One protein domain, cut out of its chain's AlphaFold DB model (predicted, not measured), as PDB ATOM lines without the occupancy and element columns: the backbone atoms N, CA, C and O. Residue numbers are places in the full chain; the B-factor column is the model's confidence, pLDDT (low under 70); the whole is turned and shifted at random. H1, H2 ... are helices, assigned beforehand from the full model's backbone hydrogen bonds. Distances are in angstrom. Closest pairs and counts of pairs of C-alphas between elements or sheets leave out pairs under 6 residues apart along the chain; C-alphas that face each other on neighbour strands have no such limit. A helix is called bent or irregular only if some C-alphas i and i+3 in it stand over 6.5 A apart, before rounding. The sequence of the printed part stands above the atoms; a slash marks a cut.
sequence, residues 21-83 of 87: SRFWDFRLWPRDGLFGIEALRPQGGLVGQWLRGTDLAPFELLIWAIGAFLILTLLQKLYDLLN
ATOM      1  N   SER A  21      28.832  14.720  -1.778       83.31
ATOM      2  CA  SER A  21      28.758  14.243  -3.152       83.31
ATOM      3  C   SER A  21      28.441  15.356  -4.150       83.31
ATOM      4  O   SER A  21      27.675  16.278  -3.879       83.31
ATOM      5  N   ARG A  22      28.954  15.218  -5.378       76.00
ATOM      6  CA  ARG A  22      28.557  16.070  -6.509       76.00
ATOM      7  C   ARG A  22      27.067  15.972  -6.855       76.00
ATOM      8  O   ARG A  22      26.543  16.847  -7.529       76.00
ATOM      9  N   PHE A  23      26.403  14.886  -6.449       77.31
ATOM     10  CA  PHE A  23      24.973  14.669  -6.698       77.31
ATOM     11  C   PHE A  23      24.075  15.431  -5.722       77.31
ATOM     12  O   PHE A  23      22.851  15.339  -5.808       77.31
ATOM     13  N   TRP A  24      24.676  16.196  -4.812       73.25
ATOM     14  CA  TRP A  24      23.967  17.110  -3.945       73.25
ATOM     15  C   TRP A  24      23.480  18.352  -4.701       73.25
ATOM     16  O   TRP A  24      23.972  19.463  -4.518       73.25
ATOM     17  N   ASP A  25      22.485  18.151  -5.559       64.81
ATOM     18  CA  ASP A  25      21.789  19.211  -6.298       64.81
ATOM     19  C   ASP A  25      20.399  19.461  -5.688       64.81
ATOM     20  O   ASP A  25      19.396  19.672  -6.377       64.81
ATOM     21  N   PHE A  26      20.306  19.333  -4.357       64.75
ATOM     22  CA  PHE A  26      19.042  19.372  -3.631       64.75
ATOM     23  C   PHE A  26      18.461  20.791  -3.686       64.75
ATOM     24  O   PHE A  26      18.718  21.621  -2.820       64.75
ATOM     25  N   ARG A  27      17.656  21.072  -4.720       61.56
ATOM     26  CA  ARG A  27      17.049  22.392  -4.987       61.56
ATOM     27  C   ARG A  27      16.204  22.942  -3.833       61.56
ATOM     28  O   ARG A  27      15.954  24.140  -3.791       61.56
ATOM     29  N   LEU A  28      15.761  22.080  -2.915       64.12
ATOM     30  CA  LEU A  28      15.016  22.457  -1.709       64.12
ATOM     31  C   LEU A  28      15.913  23.026  -0.597       64.12
ATOM     32  O   LEU A  28      15.395  23.537   0.390       64.12
ATOM     33  N   TRP A  29      17.237  22.934  -0.736       71.62
ATOM     34  CA  TRP A  29      18.190  23.474   0.223       71.62
ATOM     35  C   TRP A  29      18.567  24.911  -0.178       71.62
ATOM     36  O   TRP A  29      19.218  25.107  -1.211       71.62
ATOM     37  N   PRO A  30      18.178  25.935   0.607       67.56
ATOM     38  CA  PRO A  30      18.421  27.329   0.253       67.56
ATOM     39  C   PRO A  30      19.914  27.642   0.136       67.56
ATOM     40  O   PRO A  30      20.734  27.165   0.925       67.56
ATOM     41  N   ARG A  31      20.274  28.517  -0.807       70.50
ATOM     42  CA  ARG A  31      21.653  29.021  -0.954       70.50
ATOM     43  C   ARG A  31      22.128  29.849   0.238       70.50
ATOM     44  O   ARG A  31      23.328  30.034   0.394       70.50
ATOM     45  N   ASP A  32      21.216  30.303   1.087       73.38
ATOM     46  CA  ASP A  32      21.544  31.017   2.322       73.38
ATOM     47  C   ASP A  32      21.920  30.062   3.467       73.38
ATOM     48  O   ASP A  32      22.376  30.500   4.517       73.38
ATOM     49  N   GLY A  33      21.813  28.747   3.239       68.88
ATOM     50  CA  GLY A  33      22.133  27.708   4.210       68.88
ATOM     51  C   GLY A  33      20.897  27.060   4.831       68.88
ATOM     52  O   GLY A  33      19.775  27.566   4.736       68.88
ATOM     53  N   LEU A  34      21.087  25.890   5.443       74.88
ATOM     54  CA  LEU A  34      19.993  25.161   6.089       74.88
ATOM     55  C   LEU A  34      19.553  25.899   7.357       74.88
ATOM     56  O   LEU A  34      20.394  26.249   8.182       74.88
ATOM     57  N   PHE A  35      18.247  26.123   7.525       78.31
ATOM     58  CA  PHE A  35      17.682  26.829   8.686       78.31
ATOM     59  C   PHE A  35      18.264  28.242   8.927       78.31
ATOM     60  O   PHE A  35      18.220  28.738  10.049       78.31
ATOM     61  N   GLY A  36      18.813  28.892   7.892       74.31
ATOM     62  CA  GLY A  36      19.457  30.210   8.000       74.31
ATOM     63  C   GLY A  36      20.910  30.179   8.494       74.31
ATOM     64  O   GLY A  36      21.490  31.228   8.755       74.31
ATOM     65  N   ILE A  37      21.512  28.992   8.630       78.12
ATOM     66  CA  ILE A  37      22.919  28.830   9.008       78.12
ATOM     67  C   ILE A  37      23.780  28.823   7.742       78.12
ATOM     68  O   ILE A  37      23.858  27.810   7.045       78.12
ATOM     69  N   GLU A  38      24.497  29.918   7.482       76.69
ATOM     70  CA  GLU A  38      25.345  30.075   6.287       76.69
ATOM     71  C   GLU A  38      26.450  29.013   6.159       76.69
ATOM     72  O   GLU A  38      26.848  28.651   5.052       76.69
ATOM     73  N   ALA A  39      26.938  28.466   7.277       73.69
ATOM     74  CA  ALA A  39      27.929  27.389   7.256       73.69
ATOM     75  C   ALA A  39      27.383  26.091   6.628       73.69
ATOM     76  O   ALA A  39      28.147  25.292   6.087       73.69
ATOM     77  N   LEU A  40      26.060  25.898   6.650       71.88
ATOM     78  CA  LEU A  40      25.360  24.749   6.076       71.88
ATOM     79  C   LEU A  40      24.864  25.041   4.657       71.88
ATOM     80  O   LEU A  40      23.790  24.591   4.267       71.88
ATOM     81  N   ARG A  41      25.589  25.841   3.879       73.81
ATOM     82  CA  ARG A  41      25.290  26.034   2.455       73.81
ATOM     83  C   ARG A  41      25.470  24.731   1.679       73.81
ATOM     84  O   ARG A  41      26.404  24.002   1.975       73.81
ATOM     85  N   PRO A  42      24.645  24.433   0.665       71.06
ATOM     86  CA  PRO A  42      24.836  23.240  -0.154       71.06
ATOM     87  C   PRO A  42      26.182  23.344  -0.894       71.06
ATOM     88  O   PRO A  42      26.311  24.116  -1.842       71.06
ATOM     89  N   GLN A  43      27.202  22.615  -0.425       70.06
ATOM     90  CA  GLN A  43      28.582  22.729  -0.928       70.06
ATOM     91  C   GLN A  43      28.960  21.684  -1.986       70.06
ATOM     92  O   GLN A  43      30.119  21.671  -2.387       70.06
ATOM     93  N   GLY A  44      28.024  20.815  -2.395       75.06
ATOM     94  CA  GLY A  44      28.244  19.596  -3.186       75.06
ATOM     95  C   GLY A  44      29.397  19.628  -4.201       75.06
ATOM     96  O   GLY A  44      29.702  20.645  -4.821       75.06
ATOM     97  N   GLY A  45      30.046  18.478  -4.392       79.69
ATOM     98  CA  GLY A  45      31.245  18.385  -5.236       79.69
ATOM     99  C   GLY A  45      32.511  18.836  -4.507       79.69
ATOM    100  O   GLY A  45      33.470  19.285  -5.131       79.69
ATOM    101  N   LEU A  46      32.532  18.713  -3.177       84.38
ATOM    102  CA  LEU A  46      33.697  19.033  -2.348       84.38
ATOM    103  C   LEU A  46      34.932  18.218  -2.738       84.38
ATOM    104  O   LEU A  46      36.047  18.730  -2.697       84.38
ATOM    105  N   VAL A  47      34.739  16.969  -3.167       85.56
ATOM    106  CA  VAL A  47      35.839  16.139  -3.673       85.56
ATOM    107  C   VAL A  47      36.381  16.694  -4.980       85.56
ATOM    108  O   VAL A  47      37.592  16.817  -5.118       85.56
ATOM    109  N   GLY A  48      35.518  17.139  -5.894       85.06
ATOM    110  CA  GLY A  48      35.948  17.851  -7.094       85.06
ATOM    111  C   GLY A  48      36.701  19.127  -6.750       85.06
ATOM    112  O   GLY A  48      37.766  19.377  -7.303       85.06
ATOM    113  N   GLN A  49      36.206  19.896  -5.775       87.19
ATOM    114  CA  GLN A  49      36.872  21.105  -5.298       87.19
ATOM    115  C   GLN A  49      38.262  20.834  -4.721       87.19
ATOM    116  O   GLN A  49      39.162  21.639  -4.961       87.19
ATOM    117  N   TRP A  50      38.415  19.731  -3.985       88.94
ATOM    118  CA  TRP A  50      39.671  19.274  -3.396       88.94
ATOM    119  C   TRP A  50      40.661  18.760  -4.449       88.94
ATOM    120  O   TRP A  50      41.855  19.009  -4.335       88.94
ATOM    121  N   LEU A  51      40.167  18.109  -5.505       90.38
ATOM    122  CA  LEU A  51      40.977  17.588  -6.610       90.38
ATOM    123  C   LEU A  51      41.327  18.638  -7.677       90.38
ATOM    124  O   LEU A  51      42.072  18.332  -8.614       90.38
ATOM    125  N   ARG A  52      40.810  19.869  -7.571       90.44
ATOM    126  CA  ARG A  52      41.097  20.944  -8.533       90.44
ATOM    127  C   ARG A  52      42.602  21.173  -8.671       90.44
ATOM    128  O   ARG A  52      43.312  21.316  -7.683       90.44
ATOM    129  N   GLY A  53      43.063  21.259  -9.918       91.81
ATOM    130  CA  GLY A  53      44.474  21.490 -10.241       91.81
ATOM    131  C   GLY A  53      45.351  20.235 -10.200       91.81
ATOM    132  O   GLY A  53      46.559  20.351 -10.374       91.81
ATOM    133  N   THR A  54      44.763  19.053  -9.995       92.25
ATOM    134  CA  THR A  54      45.470  17.765 -10.050       92.25
ATOM    135  C   THR A  54      45.059  16.963 -11.284       92.25
ATOM    136  O   THR A  54      43.927  17.083 -11.758       92.25
ATOM    137  N   ASP A  55      45.930  16.060 -11.741       94.00
ATOM    138  CA  ASP A  55      45.617  15.090 -12.807       94.00
ATOM    139  C   ASP A  55      44.504  14.101 -12.408       94.00
ATOM    140  O   ASP A  55      43.966  13.373 -13.242       94.00
ATOM    141  N   LEU A  56      44.129  14.083 -11.123       90.94
ATOM    142  CA  LEU A  56      43.070  13.247 -10.566       90.94
ATOM    143  C   LEU A  56      41.674  13.876 -10.683       90.94
ATOM    144  O   LEU A  56      40.685  13.180 -10.460       90.94
ATOM    145  N   ALA A  57      41.562  15.155 -11.061       89.06
ATOM    146  CA  ALA A  57      40.277  15.844 -11.200       89.06
ATOM    147  C   ALA A  57      39.252  15.108 -12.097       89.06
ATOM    148  O   ALA A  57      38.091  15.011 -11.693       89.06
ATOM    149  N   PRO A  58      39.624  14.511 -13.253       90.50
ATOM    150  CA  PRO A  58      38.680  13.747 -14.079       90.50
ATOM    151  C   PRO A  58      38.141  12.485 -13.389       90.50
ATOM    152  O   PRO A  58      37.071  11.989 -13.739       90.50
ATOM    153  N   PHE A  59      38.870  11.969 -12.399       92.75
ATOM    154  CA  PHE A  59      38.534  10.756 -11.658       92.75
ATOM    155  C   PHE A  59      37.752  11.039 -10.370       92.75
ATOM    156  O   PHE A  59      37.534  10.117  -9.586       92.75
ATOM    157  N   GLU A  60      37.281  12.275 -10.156       90.69
ATOM    158  CA  GLU A  60      36.514  12.682  -8.972       90.69
ATOM    159  C   GLU A  60      35.404  11.689  -8.617       90.69
ATOM    160  O   GLU A  60      35.321  11.236  -7.479       90.69
ATOM    161  N   LEU A  61      34.553  11.333  -9.584       89.81
ATOM    162  CA  LEU A  61      33.415  10.446  -9.344       89.81
ATOM    163  C   LEU A  61      33.867   9.059  -8.871       89.81
ATOM    164  O   LEU A  61      33.222   8.457  -8.015       89.81
ATOM    165  N   LEU A  62      34.972   8.564  -9.425       93.38
ATOM    166  CA  LEU A  62      35.518   7.253  -9.105       93.38
ATOM    167  C   LEU A  62      36.155   7.264  -7.709       93.38
ATOM    168  O   LEU A  62      35.870   6.386  -6.900       93.38
ATOM    169  N   ILE A  63      36.919   8.312  -7.392       92.12
ATOM    170  CA  ILE A  63      37.480   8.564  -6.055       92.12
ATOM    171  C   ILE A  63      36.359   8.690  -5.020       92.12
ATOM    172  O   ILE A  63      36.424   8.076  -3.955       92.12
ATOM    173  N   TRP A  64      35.299   9.428  -5.351       91.56
ATOM    174  CA  TRP A  64      34.135   9.590  -4.493       91.56
ATOM    175  C   TRP A  64      33.412   8.265  -4.242       91.56
ATOM    176  O   TRP A  64      33.141   7.922  -3.092       91.56
ATOM    177  N   ALA A  65      33.129   7.498  -5.298       91.69
ATOM    178  CA  ALA A  65      32.465   6.205  -5.185       91.69
ATOM    179  C   ALA A  65      33.284   5.231  -4.328       91.69
ATOM    180  O   ALA A  65      32.745   4.643  -3.392       91.69
ATOM    181  N   ILE A  66      34.590   5.111  -4.589       94.62
ATOM    182  CA  ILE A  66      35.490   4.260  -3.800       94.62
ATOM    183  C   ILE A  66      35.506   4.704  -2.333       94.62
ATOM    184  O   ILE A  66      35.352   3.870  -1.443       94.62
ATOM    185  N   GLY A  67      35.643   6.007  -2.072       93.38
ATOM    186  CA  GLY A  67      35.637   6.557  -0.717       93.38
ATOM    187  C   GLY A  67      34.338   6.259   0.033       93.38
ATOM    188  O   GLY A  67      34.376   5.774   1.164       93.38
ATOM    189  N   ALA A  68      33.186   6.470  -0.607       92.06
ATOM    190  CA  ALA A  68      31.881   6.173  -0.024       92.06
ATOM    191  C   ALA A  68      31.720   4.676   0.288       92.06
ATOM    192  O   ALA A  68      31.329   4.319   1.400       92.06
ATOM    193  N   PHE A  69      32.077   3.793  -0.652       94.31
ATOM    194  CA  PHE A  69      32.032   2.345  -0.431       94.31
ATOM    195  C   PHE A  69      32.964   1.901   0.700       94.31
ATOM    196  O   PHE A  69      32.559   1.088   1.533       94.31
ATOM    197  N   LEU A  70      34.181   2.448   0.776       95.62
ATOM    198  CA  LEU A  70      35.121   2.162   1.862       95.62
ATOM    199  C   LEU A  70      34.553   2.579   3.218       95.62
ATOM    200  O   LEU A  70      34.561   1.772   4.144       95.62
ATOM    201  N   ILE A  71      34.015   3.796   3.332       94.00
ATOM    202  CA  ILE A  71      33.427   4.304   4.580       94.00
ATOM    203  C   ILE A  71      32.264   3.416   5.031       94.00
ATOM    204  O   ILE A  71      32.228   2.999   6.188       94.00
ATOM    205  N   LEU A  72      31.345   3.071   4.125       93.00
ATOM    206  CA  LEU A  72      30.208   2.202   4.448       93.00
ATOM    207  C   LEU A  72      30.649   0.777   4.808       93.00
ATOM    208  O   LEU A  72      30.099   0.177   5.726       93.00
ATOM    209  N   THR A  73      31.679   0.250   4.145       94.81
ATOM    210  CA  THR A  73      32.239  -1.074   4.460       94.81
ATOM    211  C   THR A  73      32.898  -1.090   5.836       94.81
ATOM    212  O   THR A  73      32.703  -2.025   6.608       94.81
ATOM    213  N   LEU A  74      33.678  -0.058   6.166       94.88
ATOM    214  CA  LEU A  74      34.294   0.081   7.487       94.88
ATOM    215  C   LEU A  74      33.233   0.235   8.576       94.88
ATOM    216  O   LEU A  74      33.362  -0.364   9.640       94.88
ATOM    217  N   LEU A  75      32.168   0.985   8.289       92.94
ATOM    218  CA  LEU A  75      31.032   1.124   9.187       92.94
ATOM    219  C   LEU A  75      30.337  -0.220   9.437       92.94
ATOM    220  O   LEU A  75      30.048  -0.545  10.586       92.94
ATOM    221  N   GLN A  76      30.117  -1.011   8.385       91.94
ATOM    222  CA  GLN A  76      29.562  -2.358   8.503       91.94
ATOM    223  C   GLN A  76      30.476  -3.261   9.336       91.94
ATOM    224  O   GLN A  76      30.019  -3.883  10.288       91.94
ATOM    225  N   LYS A  77      31.787  -3.269   9.059       93.00
ATOM    226  CA  LYS A  77      32.755  -4.041   9.853       93.00
ATOM    227  C   LYS A  77      32.754  -3.636  11.326       93.00
ATOM    228  O   LYS A  77      32.848  -4.498  12.192       93.00
ATOM    229  N   LEU A  78      32.651  -2.338  11.618       92.50
ATOM    230  CA  LEU A  78      32.548  -1.838  12.988       92.50
ATOM    231  C   LEU A  78      31.247  -2.305  13.655       92.50
ATOM    232  O   LEU A  78      31.266  -2.688  14.822       92.50
ATOM    233  N   TYR A  79      30.132  -2.299  12.923       91.00
ATOM    234  CA  TYR A  79      28.861  -2.826  13.410       91.00
ATOM    235  C   TYR A  79      28.959  -4.318  13.744       91.00
ATOM    236  O   TYR A  79      28.559  -4.706  14.842       91.00
ATOM    237  N   ASP A  80      29.517  -5.123  12.838       91.56
ATOM    238  CA  ASP A  80      29.658  -6.574  12.998       91.56
ATOM    239  C   ASP A  80      30.596  -6.918  14.162       91.56
ATOM    240  O   ASP A  80      30.296  -7.798  14.966       91.56
ATOM    241  N   LEU A  81      31.694  -6.168  14.319       91.56
ATOM    242  CA  LEU A  81      32.621  -6.315  15.445       91.56
ATOM    243  C   LEU A  81      31.935  -6.064  16.797       91.56
ATOM    244  O   LEU A  81      32.243  -6.724  17.786       91.56
ATOM    245  N   LEU A  82      31.018  -5.096  16.852       91.00
ATOM    246  CA  LEU A  82      30.306  -4.715  18.075       91.00
ATOM    247  C   LEU A  82      29.018  -5.522  18.309       91.00
ATOM    248  O   LEU A  82      28.465  -5.479  19.410       91.00
ATOM    249  N   ASN A  83      28.523  -6.229  17.290       88.50
ATOM    250  CA  ASN A  83      27.318  -7.057  17.335       88.50
ATOM    251  C   ASN A  83      27.567  -8.387  16.597       88.50
ATOM    252  O   ASN A  83      26.940  -8.626  15.559       88.50
TER     253      ASN A  83
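AT A GLANCE: This is residues 21 to 83 of the 87 residues of an uncharacterized protein of Tateyamaria sp. ANG-S1 (UniProt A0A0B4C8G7). An open V with two unlike legs: one leg is the long helix H2, the other is an irregular loop, residues 21 to 45, that runs out and folds back, followed by the short helix H1 near the corner. The tight link of residues 52 to 56 turns the chain at the corner, and residues 69 to 83, of which 69 to 82 belong to H2, stick out free. The printed part has 63 residues with two named helices, H1 then H2, and no named strand; the class is all helix. The whole is loose, with a radius of gyration of the C-alphas of 15.3 A, and flat, spanning 41 by 35 by 17 A.

IN THESE COORDINATES: The printed part begins at C-alpha 21, (28.758, 14.243, -3.152), and residues 21 to 45 hold no named element. H1, residues 46 to 51, starts at C-alpha 46, (33.697, 19.033, -2.348). H2, residues 57 to 82, is 37.1 A long and ends at C-alpha 82, (30.306, -4.715, 18.075). H2 is irregular, with C-alphas 58 and 61 7.8 A apart, and has a kink of 27 degrees near residue 64.

HOW THE PARTS SIT: H1 and H2 touch, H2 with residues 57 to 64 alone; their closest C-alphas are those of Leu 51 and Ala 57, 5.0 A apart. Their lines stand at a steep tilt of 59 degrees, opposite ways, that of H2 being a rough one. In H1 every O i to N i+4 pair is within hydrogen-bond range; in H2, 20 of 22 are.

THE WHOLE: The two farthest C-alphas, those of Gly 53 and Asn 83, are 43.2 A apart. The printed part has no cut. Mean pLDDT of the printed part is 83.9; residues 25 to 28, 30 and 33 are under 70.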